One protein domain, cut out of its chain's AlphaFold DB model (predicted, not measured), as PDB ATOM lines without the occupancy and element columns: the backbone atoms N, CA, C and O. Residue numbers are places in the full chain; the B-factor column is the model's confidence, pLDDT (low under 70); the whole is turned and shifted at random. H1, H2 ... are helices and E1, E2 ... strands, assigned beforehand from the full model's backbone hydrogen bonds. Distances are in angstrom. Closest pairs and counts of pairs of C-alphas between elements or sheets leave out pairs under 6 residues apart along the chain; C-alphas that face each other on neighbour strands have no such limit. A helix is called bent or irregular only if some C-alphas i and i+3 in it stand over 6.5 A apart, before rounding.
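AT A GLANCE: This is residues 33 to 122 of the 282 residues of the protein "DNA primase" of Firmicutes bacterium ADurb.Bin373 (UniProt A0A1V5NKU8). A strongly twisted sheet of four strands has the long helix H1 over one face and H2 over the opposite face near E1, with H1 and H2 making a corner. The short helix H3 sits off the sheet, near H2. The printed part has 90 residues, with three named helices and then four named strands, in antiparallel order E1, E2, E3, E4. The class is mixed; the whole is compact, with a radius of gyration of the C-alphas of 12.6 A and spans of 35 by 31 by 22 A.

IN THESE COORDINATES: H1, residues 35 to 52, begins at C-alpha 35 (4.490, 34.851, -48.518) and is 25.7 A long. H2, residues 55 to 66, is 17.6 A long and irregular: C-alphas 56 and 59 are 7.6 A apart. H3 is residues 71 to 76, 8.5 A, and E1 residues 80 to 83, 10.2 A. E2, residues 86 to 94, measures 25.7 A; E3, residues 97 to 105, 24.1 A. E4, residues 113 to 115, 6.9 A, ends at C-alpha 115 (-10.673, 34.461, -38.894).

HOW THE PARTS SIT: The strands form a meander, each the antiparallel neighbour of the one before, and three hairpins. N 82 and O 87 of E1 and E2 are 2.9 A apart, N 90 and O 102 of E2 and E3 2.8 A, and N 103 and O 114 of E3 and E4 2.8 A, within hydrogen-bond range. H1 is on the sheet; the closest C-alphas of H1 and E1, Arg 49 and Gly 80, are 3.8 A apart. H2 is on the opposite face, at a height over the sheet of 9.6 A. H1 and H2 touch only at the corner, residues 51 to 52 meeting 57 to 61, with C-alphas 51 and 57 closest at 5.8 A, about perpendicular at 85 degrees. H3 is not on the sheet; it is close to H2 but not clearly touching, C-alphas 64 and 74 being closest at 8.0 A. Every O i to N i+4 pair is within hydrogen-bond range in H1 and H3, and 6 of 8 in H2.

THE WHOLE: The C-alphas farthest apart, of Glu 36 and Gln 66, are 35.9 A apart. The printed part has no cut and no long link; E3 to E4 is short, the others tight. The mean pLDDT of the printed part is 95.5, and no printed residue is under 70.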
ATOM      1  N   PRO A  33       2.230  32.880 -41.642       96.50
ATOM      2  CA  PRO A  33       1.676  32.471 -42.928       96.50
ATOM      3  C   PRO A  33       2.694  32.583 -44.077       96.50
ATOM      4  O   PRO A  33       3.634  33.373 -44.015       96.50
ATOM      5  N   GLY A  34       2.496  31.823 -45.158       96.56
ATOM      6  CA  GLY A  34       3.366  31.882 -46.340       96.56
ATOM      7  C   GLY A  34       3.303  33.230 -47.076       96.56
ATOM      8  O   GLY A  34       2.318  33.958 -46.968       96.56
ATOM      9  N   ALA A  35       4.342  33.549 -47.855       96.19
ATOM     10  CA  ALA A  35       4.490  34.851 -48.518       96.19
ATOM     11  C   ALA A  35       3.340  35.205 -49.482       96.19
ATOM     12  O   ALA A  35       2.909  36.352 -49.517       96.19
ATOM     13  N   GLU A  36       2.818  34.224 -50.225       97.00
ATOM     14  CA  GLU A  36       1.667  34.409 -51.124       97.00
ATOM     15  C   GLU A  36       0.423  34.851 -50.343       97.00
ATOM     16  O   GLU A  36      -0.163  35.890 -50.639       97.00
ATOM     17  N   TRP A  37       0.102  34.134 -49.260       97.81
ATOM     18  CA  TRP A  37      -1.003  34.496 -48.375       97.81
ATOM     19  C   TRP A  37      -0.822  35.892 -47.773       97.81
ATOM     20  O   TRP A  37      -1.787  36.652 -47.692       97.81
ATOM     21  N   GLN A  38       0.399  36.236 -47.345       97.44
ATOM     22  CA  GLN A  38       0.687  37.553 -46.777       97.44
ATOM     23  C   GLN A  38       0.444  38.659 -47.804       97.44
ATOM     24  O   GLN A  38      -0.232  39.633 -47.488       97.44
ATOM     25  N   LEU A  39       0.939  38.496 -49.034       96.25
ATOM     26  CA  LEU A  39       0.771  39.478 -50.103       96.25
ATOM     27  C   LEU A  39      -0.710  39.719 -50.427       96.25
ATOM     28  O   LEU A  39      -1.155  40.866 -50.466       96.25
ATOM     29  N   GLU A  40      -1.484  38.647 -50.609       97.19
ATOM     30  CA  GLU A  40      -2.924  38.742 -50.871       97.19
ATOM     31  C   GLU A  40      -3.672  39.387 -49.699       97.19
ATOM     32  O   GLU A  40      -4.491  40.293 -49.882       97.19
ATOM     33  N   SER A  41      -3.362  38.956 -48.475       98.06
ATOM     34  CA  SER A  41      -4.053  39.414 -47.269       98.06
ATOM     35  C   SER A  41      -3.734  40.866 -46.927       98.06
ATOM     36  O   SER A  41      -4.624  41.577 -46.470       98.06
ATOM     37  N   LEU A  42      -2.518  41.345 -47.202       98.12
ATOM     38  CA  LEU A  42      -2.167  42.764 -47.098       98.12
ATOM     39  C   LEU A  42      -3.030  43.619 -48.034       98.12
ATOM     40  O   LEU A  42      -3.583  44.632 -47.610       98.12
ATOM     41  N   GLY A  43      -3.218  43.174 -49.282       97.69
ATOM     42  CA  GLY A  43      -4.107  43.844 -50.233       97.69
ATOM     43  C   GLY A  43      -5.561  43.902 -49.753       97.69
ATOM     44  O   GLY A  43      -6.241  44.906 -49.971       97.69
ATOM     45  N   LEU A  44      -6.038  42.859 -49.067       97.81
ATOM     46  CA  LEU A  44      -7.362  42.849 -48.438       97.81
ATOM     47  C   LEU A  44      -7.440  43.780 -47.223       97.81
ATOM     48  O   LEU A  44      -8.428  44.492 -47.077       97.81
ATOM     49  N   VAL A  45      -6.417  43.799 -46.363       98.19
ATOM     50  CA  VAL A  45      -6.360  44.689 -45.193       98.19
ATOM     51  C   VAL A  45      -6.479  46.147 -45.627       98.19
ATOM     52  O   VAL A  45      -7.313  46.862 -45.081       98.19
ATOM     53  N   GLU A  46      -5.744  46.576 -46.654       98.31
ATOM     54  CA  GLU A  46      -5.843  47.951 -47.162       98.31
ATOM     55  C   GLU A  46      -7.234  48.276 -47.731       98.31
ATOM     56  O   GLU A  46      -7.775  49.354 -47.477       98.31
ATOM     57  N   GLN A  47      -7.871  47.323 -48.419       98.19
ATOM     58  CA  GLN A  47      -9.260  47.480 -48.866       98.19
ATOM     59  C   GLN A  47     -10.227  47.631 -47.686       98.19
ATOM     60  O   GLN A  47     -11.094  48.503 -47.714       98.19
ATOM     61  N   TYR A  48     -10.077  46.821 -46.635       98.56
ATOM     62  CA  TYR A  48     -10.932  46.908 -45.453       98.56
ATOM     63  C   TYR A  48     -10.714  48.213 -44.687       98.56
ATOM     64  O   TYR A  48     -11.687  48.822 -44.243       98.56
ATOM     65  N   ARG A  49      -9.464  48.673 -44.555       98.56
ATOM     66  CA  ARG A  49      -9.136  49.968 -43.939       98.56
ATOM     67  C   ARG A  49      -9.848  51.097 -44.669       98.56
ATOM     68  O   ARG A  49     -10.565  51.860 -44.035       98.56
ATOM     69  N   ALA A  50      -9.733  51.158 -45.996       98.31
ATOM     70  CA  ALA A  50     -10.441  52.153 -46.800       98.31
ATOM     71  C   ALA A  50     -11.971  52.043 -46.658       98.31
ATOM     72  O   ALA A  50     -12.656  53.056 -46.521       98.31
ATOM     73  N   ALA A  51     -12.512  50.820 -46.643       98.31
ATOM     74  CA  ALA A  51     -13.948  50.586 -46.511       98.31
ATOM     75  C   ALA A  51     -14.518  51.068 -45.166       98.31
ATOM     76  O   ALA A  51     -15.660  51.533 -45.140       98.31
ATOM     77  N   LEU A  52     -13.747  51.011 -44.074       98.62
ATOM     78  CA  LEU A  52     -14.177  51.495 -42.754       98.62
ATOM     79  C   LEU A  52     -14.493  52.995 -42.754       98.62
ATOM     80  O   LEU A  52     -15.456  53.411 -42.120       98.62
ATOM     81  N   TRP A  53     -13.727  53.782 -43.512       98.38
ATOM     82  CA  TRP A  53     -13.894  55.236 -43.645       98.38
ATOM     83  C   TRP A  53     -14.836  55.640 -44.786       98.38
ATOM     84  O   TRP A  53     -14.959  56.818 -45.123       98.38
ATOM     85  N   SER A  54     -15.496  54.664 -45.411       97.75
ATOM     86  CA  SER A  54     -16.520  54.890 -46.428       97.75
ATOM     87  C   SER A  54     -17.924  54.885 -45.813       97.75
ATOM     88  O   SER A  54     -18.111  54.533 -44.650       97.75
ATOM     89  N   ARG A  55     -18.945  55.198 -46.624       96.81
ATOM     90  CA  ARG A  55     -20.354  55.093 -46.201       96.81
ATOM     91  C   ARG A  55     -20.731  53.684 -45.735       96.81
ATOM     92  O   ARG A  55     -21.540  53.547 -44.827       96.81
ATOM     93  N   ASP A  56     -20.128  52.646 -46.312       94.31
ATOM     94  CA  ASP A  56     -20.444  51.261 -45.950       94.31
ATOM     95  C   ASP A  56     -19.948  50.902 -44.539       94.31
ATOM     96  O   ASP A  56     -20.512  50.015 -43.895       94.31
ATOM     97  N   GLY A  57     -18.905  51.590 -44.060       96.94
ATOM     98  CA  GLY A  57     -18.268  51.367 -42.764       96.94
ATOM     99  C   GLY A  57     -18.867  52.162 -41.603       96.94
ATOM    100  O   GLY A  57     -18.471  51.929 -40.467       96.94
ATOM    101  N   GLU A  58     -19.840  53.047 -41.841       96.56
ATOM    102  CA  GLU A  58     -20.365  53.988 -40.835       96.56
ATOM    103  C   GLU A  58     -20.822  53.296 -39.539       96.56
ATOM    104  O   GLU A  58     -20.458  53.713 -38.441       96.56
ATOM    105  N   GLN A  59     -21.551  52.180 -39.648       95.75
ATOM    106  CA  GLN A  59     -21.994  51.407 -38.478       95.75
ATOM    107  C   GLN A  59     -20.828  50.761 -37.719       95.75
ATOM    108  O   GLN A  59     -20.865  50.651 -36.495       95.75
ATOM    109  N   ALA A  60     -19.799  50.316 -38.441       97.44
ATOM    110  CA  ALA A  60     -18.607  49.727 -37.846       97.44
ATOM    111  C   ALA A  60     -17.762  50.791 -37.136       97.44
ATOM    112  O   ALA A  60     -17.281  50.546 -36.032       97.44
ATOM    113  N   LEU A  61     -17.637  51.977 -37.731       98.12
ATOM    114  CA  LEU A  61     -16.928  53.107 -37.142       98.12
ATOM    115  C   LEU A  61     -17.643  53.615 -35.882       98.12
ATOM    116  O   LEU A  61     -17.014  53.730 -34.834       98.12
ATOM    117  N   ALA A  62     -18.968  53.782 -35.936       97.81
ATOM    118  CA  ALA A  62     -19.773  54.145 -34.769       97.81
ATOM    119  C   ALA A  62     -19.634  53.125 -33.624       97.81
ATOM    120  O   ALA A  62     -19.528  53.506 -32.460       97.81
ATOM    121  N   TYR A  63     -19.579  51.828 -33.944       97.31
ATOM    122  CA  TYR A  63     -19.323  50.781 -32.954       97.31
ATOM    123  C   TYR A  63     -17.941  50.921 -32.297       97.31
ATOM    124  O   TYR A  63     -17.819  50.749 -31.084       97.31
ATOM    125  N   LEU A  64     -16.895  51.229 -33.072       98.38
ATOM    126  CA  LEU A  64     -15.542  51.438 -32.543       98.38
ATOM    127  C   LEU A  64     -15.480  52.669 -31.631       98.38
ATOM    128  O   LEU A  64     -14.934  52.579 -30.531       98.38
ATOM    129  N   HIS A  65     -16.108  53.773 -32.038       98.31
ATOM    130  CA  HIS A  65     -16.211  54.988 -31.223       98.31
ATOM    131  C   HIS A  65     -17.000  54.755 -29.934       98.31
ATOM    132  O   HIS A  65     -16.597  55.232 -28.878       98.31
ATOM    133  N   GLN A  66     -18.076  53.961 -29.972       96.69
ATOM    134  CA  GLN A  66     -18.830  53.585 -28.770       96.69
ATOM    135  C   GLN A  66     -17.980  52.786 -27.768       96.69
ATOM    136  O   GLN A  66     -18.217  52.858 -26.566       96.69
ATOM    137  N   ARG A  67     -16.975  52.041 -28.247       96.00
ATOM    138  CA  ARG A  67     -15.993  51.351 -27.393       96.00
ATOM    139  C   ARG A  67     -14.882  52.269 -26.873       96.00
ATOM    140  O   ARG A  67     -13.983  51.782 -26.201       96.00
ATOM    141  N   GLY A  68     -14.919  53.560 -27.196       97.12
ATOM    142  CA  GLY A  68     -13.928  54.533 -26.747       97.12
ATOM    143  C   GLY A  68     -12.675  54.635 -27.617       97.12
ATOM    144  O   GLY A  68     -11.766  55.384 -27.266       97.12
ATOM    145  N   LEU A  69     -12.609  53.916 -28.743       98.38
ATOM    146  CA  LEU A  69     -11.447  53.972 -29.630       98.38
ATOM    147  C   LEU A  69     -11.465  55.256 -30.458       98.38
ATOM    148  O   LEU A  69     -12.451  55.559 -31.125       98.38
ATOM    149  N   GLN A  70     -10.355  55.984 -30.435       98.38
ATOM    150  CA  GLN A  70     -10.128  57.198 -31.213       98.38
ATOM    151  C   GLN A  70      -9.629  56.864 -32.624       98.38
ATOM    152  O   GLN A  70      -9.011  55.821 -32.848       98.38
ATOM    153  N   ASP A  71      -9.832  57.781 -33.571       98.69
ATOM    154  CA  ASP A  71      -9.419  57.611 -34.972       98.69
ATOM    155  C   ASP A  71      -7.925  57.286 -35.116       98.69
ATOM    156  O   ASP A  71      -7.553  56.433 -35.921       98.69
ATOM    157  N   GLU A  72      -7.066  57.906 -34.300       98.19
ATOM    158  CA  GLU A  72      -5.628  57.607 -34.264       98.19
ATOM    159  C   GLU A  72      -5.367  56.134 -33.930       98.19
ATOM    160  O   GLU A  72      -4.622  55.461 -34.642       98.19
ATOM    161  N   THR A  73      -6.031  55.611 -32.901       98.38
ATOM    162  CA  THR A  73      -5.943  54.207 -32.488       98.38
ATOM    163  C   THR A  73      -6.460  53.279 -33.588       98.38
ATOM    164  O   THR A  73      -5.807  52.296 -33.942       98.38
ATOM    165  N   ILE A  74      -7.598  53.616 -34.201       98.75
ATOM    166  CA  ILE A  74      -8.192  52.859 -35.315       98.75
ATOM    167  C   ILE A  74      -7.214  52.785 -36.501       98.75
ATOM    168  O   ILE A  74      -7.016  51.713 -37.081       98.75
ATOM    169  N   HIS A  75      -6.566  53.903 -36.844       98.62
ATOM    170  CA  HIS A  75      -5.562  53.960 -37.903       98.62
ATOM    171  C   HIS A  75      -4.277  53.205 -37.553       98.62
ATOM    172  O   HIS A  75      -3.768  52.485 -38.420       98.62
ATOM    173  N   HIS A  76      -3.781  53.353 -36.318       97.56
ATOM    174  CA  HIS A  76      -2.563  52.715 -35.810       97.56
ATOM    175  C   HIS A  76      -2.649  51.193 -35.921       97.56
ATOM    176  O   HIS A  76      -1.793  50.563 -36.539       97.56
ATOM    177  N   PHE A  77      -3.736  50.612 -35.413       98.19
ATOM    178  CA  PHE A  77      -3.964  49.167 -35.441       98.19
ATOM    179  C   PHE A  77      -4.504  48.648 -36.782       98.19
ATOM    180  O   PHE A  77      -4.787  47.458 -36.926       98.19
ATOM    181  N   GLY A  78      -4.650  49.526 -37.780       98.38
ATOM    182  CA  GLY A  78      -5.066  49.149 -39.127       98.38
ATOM    183  C   GLY A  78      -6.461  48.532 -39.181       98.38
ATOM    184  O   GLY A  78      -6.706  47.645 -40.002       98.38
ATOM    185  N   LEU A  79      -7.368  48.975 -38.307       98.81
ATOM    186  CA  LEU A  79      -8.735  48.474 -38.302       98.81
ATOM    187  C   LEU A  79      -9.435  48.796 -39.622       98.81
ATOM    188  O   LEU A  79      -9.197  49.824 -40.258       98.81
ATOM    189  N   GLY A  80     -10.316  47.892 -40.024       98.56
ATOM    190  CA  GLY A  80     -11.047  47.996 -41.276       98.56
ATOM    191  C   GLY A  80     -12.458  47.438 -41.170       98.56
ATOM    192  O   GLY A  80     -12.892  46.978 -40.114       98.56
ATOM    193  N   TYR A  81     -13.178  47.455 -42.281       98.44
ATOM    194  CA  TYR A  81     -14.525  46.925 -42.392       98.44
ATOM    195  C   TYR A  81     -14.650  45.995 -43.594       98.44
ATOM    196  O   TYR A  81     -14.185  46.284 -44.694       98.44
ATOM    197  N   ARG A  82     -15.342  44.878 -43.381       94.94
ATOM    198  CA  ARG A  82     -15.738  43.938 -44.425       94.94
ATOM    199  C   ARG A  82     -17.257  43.859 -44.475       94.94
ATOM    200  O   ARG A  82     -17.895  43.549 -43.472       94.94
ATOM    201  N   ALA A  83     -17.827  44.055 -45.662       90.75
ATOM    202  CA  ALA A  83     -19.277  44.080 -45.853       90.75
ATOM    203  C   ALA A  83     -19.958  42.699 -45.778       90.75
ATOM    204  O   ALA A  83     -21.140  42.626 -45.447       90.75
ATOM    205  N   TYR A  84     -19.259  41.593 -46.074       83.50
ATOM    206  CA  TYR A  84     -19.871  40.260 -45.992       83.50
ATOM    207  C   TYR A  84     -18.902  39.112 -45.650       83.50
ATOM    208  O   TYR A  84     -17.971  38.874 -46.425       83.50
ATOM    209  N   PRO A  85     -19.175  38.336 -44.572       83.94
ATOM    210  CA  PRO A  85     -20.071  38.698 -43.469       83.94
ATOM    211  C   PRO A  85     -19.638  40.021 -42.826       83.94
ATOM    212  O   PRO A  85     -18.446  40.330 -42.787       83.94
ATOM    213  N   ARG A  86     -20.621  40.799 -42.356       89.94
ATOM    214  CA  ARG A  86     -20.399  42.142 -41.806       89.94
ATOM    215  C   ARG A  86     -19.551  42.084 -40.546       89.94
ATOM    216  O   ARG A  86     -19.973  41.510 -39.538       89.94
ATOM    217  N   GLY A  87     -18.387  42.720 -40.581       95.00
ATOM    218  CA  GLY A  87     -17.521  42.773 -39.416       95.00
ATOM    219  C   GLY A  87     -16.363  43.748 -39.531       95.00
ATOM    220  O   GLY A  87     -15.947  44.130 -40.624       95.00
ATOM    221  N   ILE A  88     -15.840  44.116 -38.368       98.25
ATOM    222  CA  ILE A  88     -14.628  44.921 -38.226       98.25
ATOM    223  C   ILE A  88     -13.432  43.996 -38.406       98.25
ATOM    224  O   ILE A  88     -13.303  43.027 -37.656       98.25
ATOM    225  N   SER A  89     -12.569  44.274 -39.381       98.31
ATOM    226  CA  SER A  89     -11.312  43.551 -39.567       98.31
ATOM    227  C   SER A  89     -10.251  44.052 -38.588       98.31
ATOM    228  O   SER A  89     -10.029  45.256 -38.484       98.31
ATOM    229  N   ILE A  90      -9.575  43.120 -37.925       98.50
ATOM    230  CA  ILE A  90      -8.530  43.342 -36.926       98.50
ATOM    231  C   ILE A  90      -7.284  42.578 -37.402       98.50
ATOM    232  O   ILE A  90      -7.211  41.355 -37.209       98.50
ATOM    233  N   PRO A  91      -6.347  43.238 -38.104       98.31
ATOM    234  CA  PRO A  91      -5.102  42.611 -38.525       98.31
ATOM    235  C   PRO A  91      -4.096  42.563 -37.371       98.31
ATOM    236  O   PRO A  91      -4.002  43.504 -36.588       98.31
ATOM    237  N   CYS A  92      -3.320  41.485 -37.285       98.06
ATOM    238  CA  CYS A  92      -2.232  41.338 -36.322       98.06
ATOM    239  C   CYS A  92      -0.890  41.297 -37.030       98.06
ATOM    240  O   CYS A  92      -0.592  40.343 -37.758       98.06
ATOM    241  N   PHE A  93      -0.079  42.309 -36.750       97.94
ATOM    242  CA  PHE A  93       1.296  42.405 -37.203       97.94
ATOM    243  C   PHE A  93       2.253  42.132 -36.047       97.94
ATOM    244  O   PHE A  93       2.004  42.572 -34.928       97.94
ATOM    245  N   VAL A  94       3.329  41.403 -36.338       97.12
ATOM    246  CA  VAL A  94       4.471  41.227 -35.431       97.12
ATOM    247  C   VAL A  94       5.745  41.200 -36.270       97.12
ATOM    248  O   VAL A  94       5.793  40.473 -37.264       97.12
ATOM    249  N   ASP A  95       6.749  42.002 -35.911       95.44
ATOM    250  CA  ASP A  95       7.947  42.292 -36.715       95.44
ATOM    251  C   ASP A  95       7.604  42.685 -38.171       95.44
ATOM    252  O   ASP A  95       8.264  42.278 -39.129       95.44
ATOM    253  N   GLY A  96       6.519  43.441 -38.366       95.12
ATOM    254  CA  GLY A  96       6.049  43.850 -39.697       95.12
ATOM    255  C   GLY A  96       5.449  42.725 -40.557       95.12
ATOM    256  O   GLY A  96       5.082  42.968 -41.706       95.12
ATOM    257  N   VAL A  97       5.307  41.510 -40.021       97.44
ATOM    258  CA  VAL A  97       4.696  40.360 -40.703       97.44
ATOM    259  C   VAL A  97       3.222  40.250 -40.323       97.44
ATOM    260  O   VAL A  97       2.889  40.289 -39.142       97.44
ATOM    261  N   LEU A  98       2.334  40.072 -41.308       98.19
ATOM    262  CA  LEU A  98       0.909  39.829 -41.060       98.19
ATOM    263  C   LEU A  98       0.684  38.367 -40.650       98.19
ATOM    264  O   LEU A  98       0.874  37.452 -41.451       98.19
ATOM    265  N   TRP A  99       0.235  38.148 -39.415       97.62
ATOM    266  CA  TRP A  99      -0.022  36.809 -38.876       97.62
ATOM    267  C   TRP A  99      -1.466  36.367 -39.053       97.62
ATOM    268  O   TRP A  99      -1.738  35.218 -39.406       97.62
ATOM    269  N   TYR A 100      -2.411  37.263 -38.792       97.56
ATOM    270  CA  TYR A 100      -3.827  36.967 -38.935       97.56
ATOM    271  C   TYR A 100      -4.644  38.209 -39.245       97.56
ATOM    272  O   TYR A 100      -4.242  39.329 -38.939       97.56
ATOM    273  N   VAL A 101      -5.839  37.979 -39.785       97.75
ATOM    274  CA  VAL A 101      -6.906  38.978 -39.844       97.75
ATOM    275  C   VAL A 101      -8.147  38.370 -39.204       97.75
ATOM    276  O   VAL A 101      -8.755  37.449 -39.755       97.75
ATOM    277  N   LYS A 102      -8.519  38.862 -38.022       96.12
ATOM    278  CA  LYS A 102      -9.779  38.500 -37.364       96.12
ATOM    279  C   LYS A 102     -10.878  39.443 -37.824       96.12
ATOM    280  O   LYS A 102     -10.613  40.579 -38.196       96.12
ATOM    281  N   PHE A 103     -12.119  38.984 -37.773       95.81
ATOM    282  CA  PHE A 103     -13.284  39.826 -37.979       95.81
ATOM    283  C   PHE A 103     -14.185  39.740 -36.762       95.81
ATOM    284  O   PHE A 103     -14.709  38.665 -36.453       95.81
ATOM    285  N   ARG A 104     -14.391  40.877 -36.098       95.94
ATOM    286  CA  ARG A 104     -15.447  41.020 -35.104       95.94
ATOM    287  C   ARG A 104     -16.776  41.185 -35.834       95.94
ATOM    288  O   ARG A 104     -16.980  42.199 -36.498       95.94
ATOM    289  N   GLN A 105     -17.671  40.208 -35.717       94.12
ATOM    290  CA  GLN A 105     -18.976  40.283 -36.373       94.12
ATOM    291  C   GLN A 105     -19.874  41.328 -35.704       94.12
ATOM    292  O   GLN A 105     -19.920  41.426 -34.476       94.12
ATOM    293  N   LEU A 106     -20.585  42.100 -36.533       90.06
ATOM    294  CA  LEU A 106     -21.568  43.101 -36.092       90.06
ATOM    295  C   LEU A 106     -23.010  42.579 -36.172       90.06
ATOM    296  O   LEU A 106     -23.898  43.097 -35.503       90.06
ATOM    297  N   SER A 107     -23.255  41.547 -36.981       80.00
ATOM    298  CA  SER A 107     -24.551  40.872 -37.084       80.00
ATOM    299  C   SER A 107     -24.685  39.743 -36.059       80.00
ATOM    300  O   SER A 107     -23.746  38.974 -35.864       80.00
ATOM    301  N   GLY A 108     -25.866  39.597 -35.455       70.38
ATOM    302  CA  GLY A 108     -26.195  38.446 -34.607       70.38
ATOM    303  C   GLY A 108     -26.453  37.166 -35.416       70.38
ATOM    304  O   GLY A 108     -26.872  37.234 -36.570       70.38
ATOM    305  N   GLY A 109     -26.217  36.000 -34.802       73.50
ATOM    306  CA  GLY A 109     -26.573  34.678 -35.351       73.50
ATOM    307  C   GLY A 109     -25.404  33.716 -35.601       73.50
ATOM    308  O   GLY A 109     -25.641  32.547 -35.887       73.50
ATOM    309  N   GLY A 110     -24.159  34.181 -35.468       83.69
ATOM    310  CA  GLY A 110     -22.944  33.380 -35.646       83.69
ATOM    311  C   GLY A 110     -21.905  33.608 -34.540       83.69
ATOM    312  O   GLY A 110     -22.189  34.288 -33.550       83.69
ATOM    313  N   PRO A 111     -20.695  33.038 -34.679       89.38
ATOM    314  CA  PRO A 111     -19.616  33.264 -33.727       89.38
ATOM    315  C   PRO A 111     -19.201  34.742 -33.702       89.38
ATOM    316  O   PRO A 111     -19.042  35.383 -34.740       89.38
ATOM    317  N   LYS A 112     -18.966  35.260 -32.490       90.81
ATOM    318  CA  LYS A 112     -18.566  36.655 -32.216       90.81
ATOM    319  C   LYS A 112     -17.354  37.091 -33.051       90.81
ATOM    320  O   LYS A 112     -17.307  38.223 -33.528       90.81
ATOM    321  N   TYR A 113     -16.394  36.187 -33.236       92.44
ATOM    322  CA  TYR A 113     -15.201  36.390 -34.048       92.44
ATOM    323  C   TYR A 113     -15.056  35.273 -35.077       92.44
ATOM    324  O   TYR A 113     -15.279  34.101 -34.772       92.44
ATOM    325  N   ILE A 114     -14.625  35.639 -36.281       93.19
ATOM    326  CA  ILE A 114     -14.160  34.709 -37.318       93.19
ATOM    327  C   ILE A 114     -12.760  35.113 -37.778       93.19
ATOM    328  O   ILE A 114     -12.342  36.247 -37.566       93.19
ATOM    329  N   CYS A 115     -12.034  34.209 -38.428       93.88
ATOM    330  CA  CYS A 115     -10.673  34.461 -38.894       93.88
ATOM    331  C   CYS A 115     -10.593  34.316 -40.416       93.88
ATOM    332  O   CYS A 115     -11.246  33.437 -40.983       93.88
ATOM    333  N   LEU A 116      -9.800  35.160 -41.081       95.31
ATOM    334  CA  LEU A 116      -9.480  34.987 -42.496       95.31
ATOM    335  C   LEU A 116      -8.783  33.636 -42.682       95.31
ATOM    336  O   LEU A 116      -7.845  33.319 -41.949       95.31
ATOM    337  N   GLN A 117      -9.233  32.833 -43.644       95.00
ATOM    338  CA  GLN A 117      -8.639  31.524 -43.914       95.00
ATOM    339  C   GLN A 117      -7.131  31.655 -44.160       95.00
ATOM    340  O   GLN A 117      -6.712  32.570 -44.854       95.00
ATOM    341  N   GLY A 118      -6.327  30.756 -43.581       95.12
ATOM    342  CA  GLY A 118      -4.857  30.798 -43.643       95.12
ATOM    343  C   GLY A 118      -4.190  31.616 -42.530       95.12
ATOM    344  O   GLY A 118      -2.989  31.469 -42.309       95.12
ATOM    345  N   SER A 119      -4.971  32.390 -41.771       95.94
ATOM    346  CA  SER A 119      -4.494  33.117 -40.592       95.94
ATOM    347  C   SER A 119      -3.899  32.204 -39.520       95.94
ATOM    348  O   SER A 119      -4.317  31.059 -39.324       95.94
ATOM    349  N   LYS A 120      -2.986  32.781 -38.740       94.88
ATOM    350  CA  LYS A 120      -2.312  32.181 -37.591       94.88
ATOM    351  C   LYS A 120      -2.725  32.914 -36.297       94.88
ATOM    352  O   LYS A 120      -1.981  33.764 -35.816       94.88
ATOM    353  N   PRO A 121      -3.915  32.625 -35.723       93.06
ATOM    354  CA  PRO A 121      -4.523  33.420 -34.647       93.06
ATOM    355  C   PRO A 121      -3.871  33.270 -33.264       93.06
ATOM    356  O   PRO A 121      -4.344  33.911 -32.332       93.06
ATOM    357  N   ALA A 122      -2.833  32.436 -33.127       92.50
ATOM    358  CA  ALA A 122      -2.048  32.305 -31.897       92.50
ATOM    359  C   ALA A 122      -0.859  33.276 -31.838       92.50
ATOM    360  O   ALA A 122       0.064  33.077 -31.051       92.50
TER     361      ALA A 122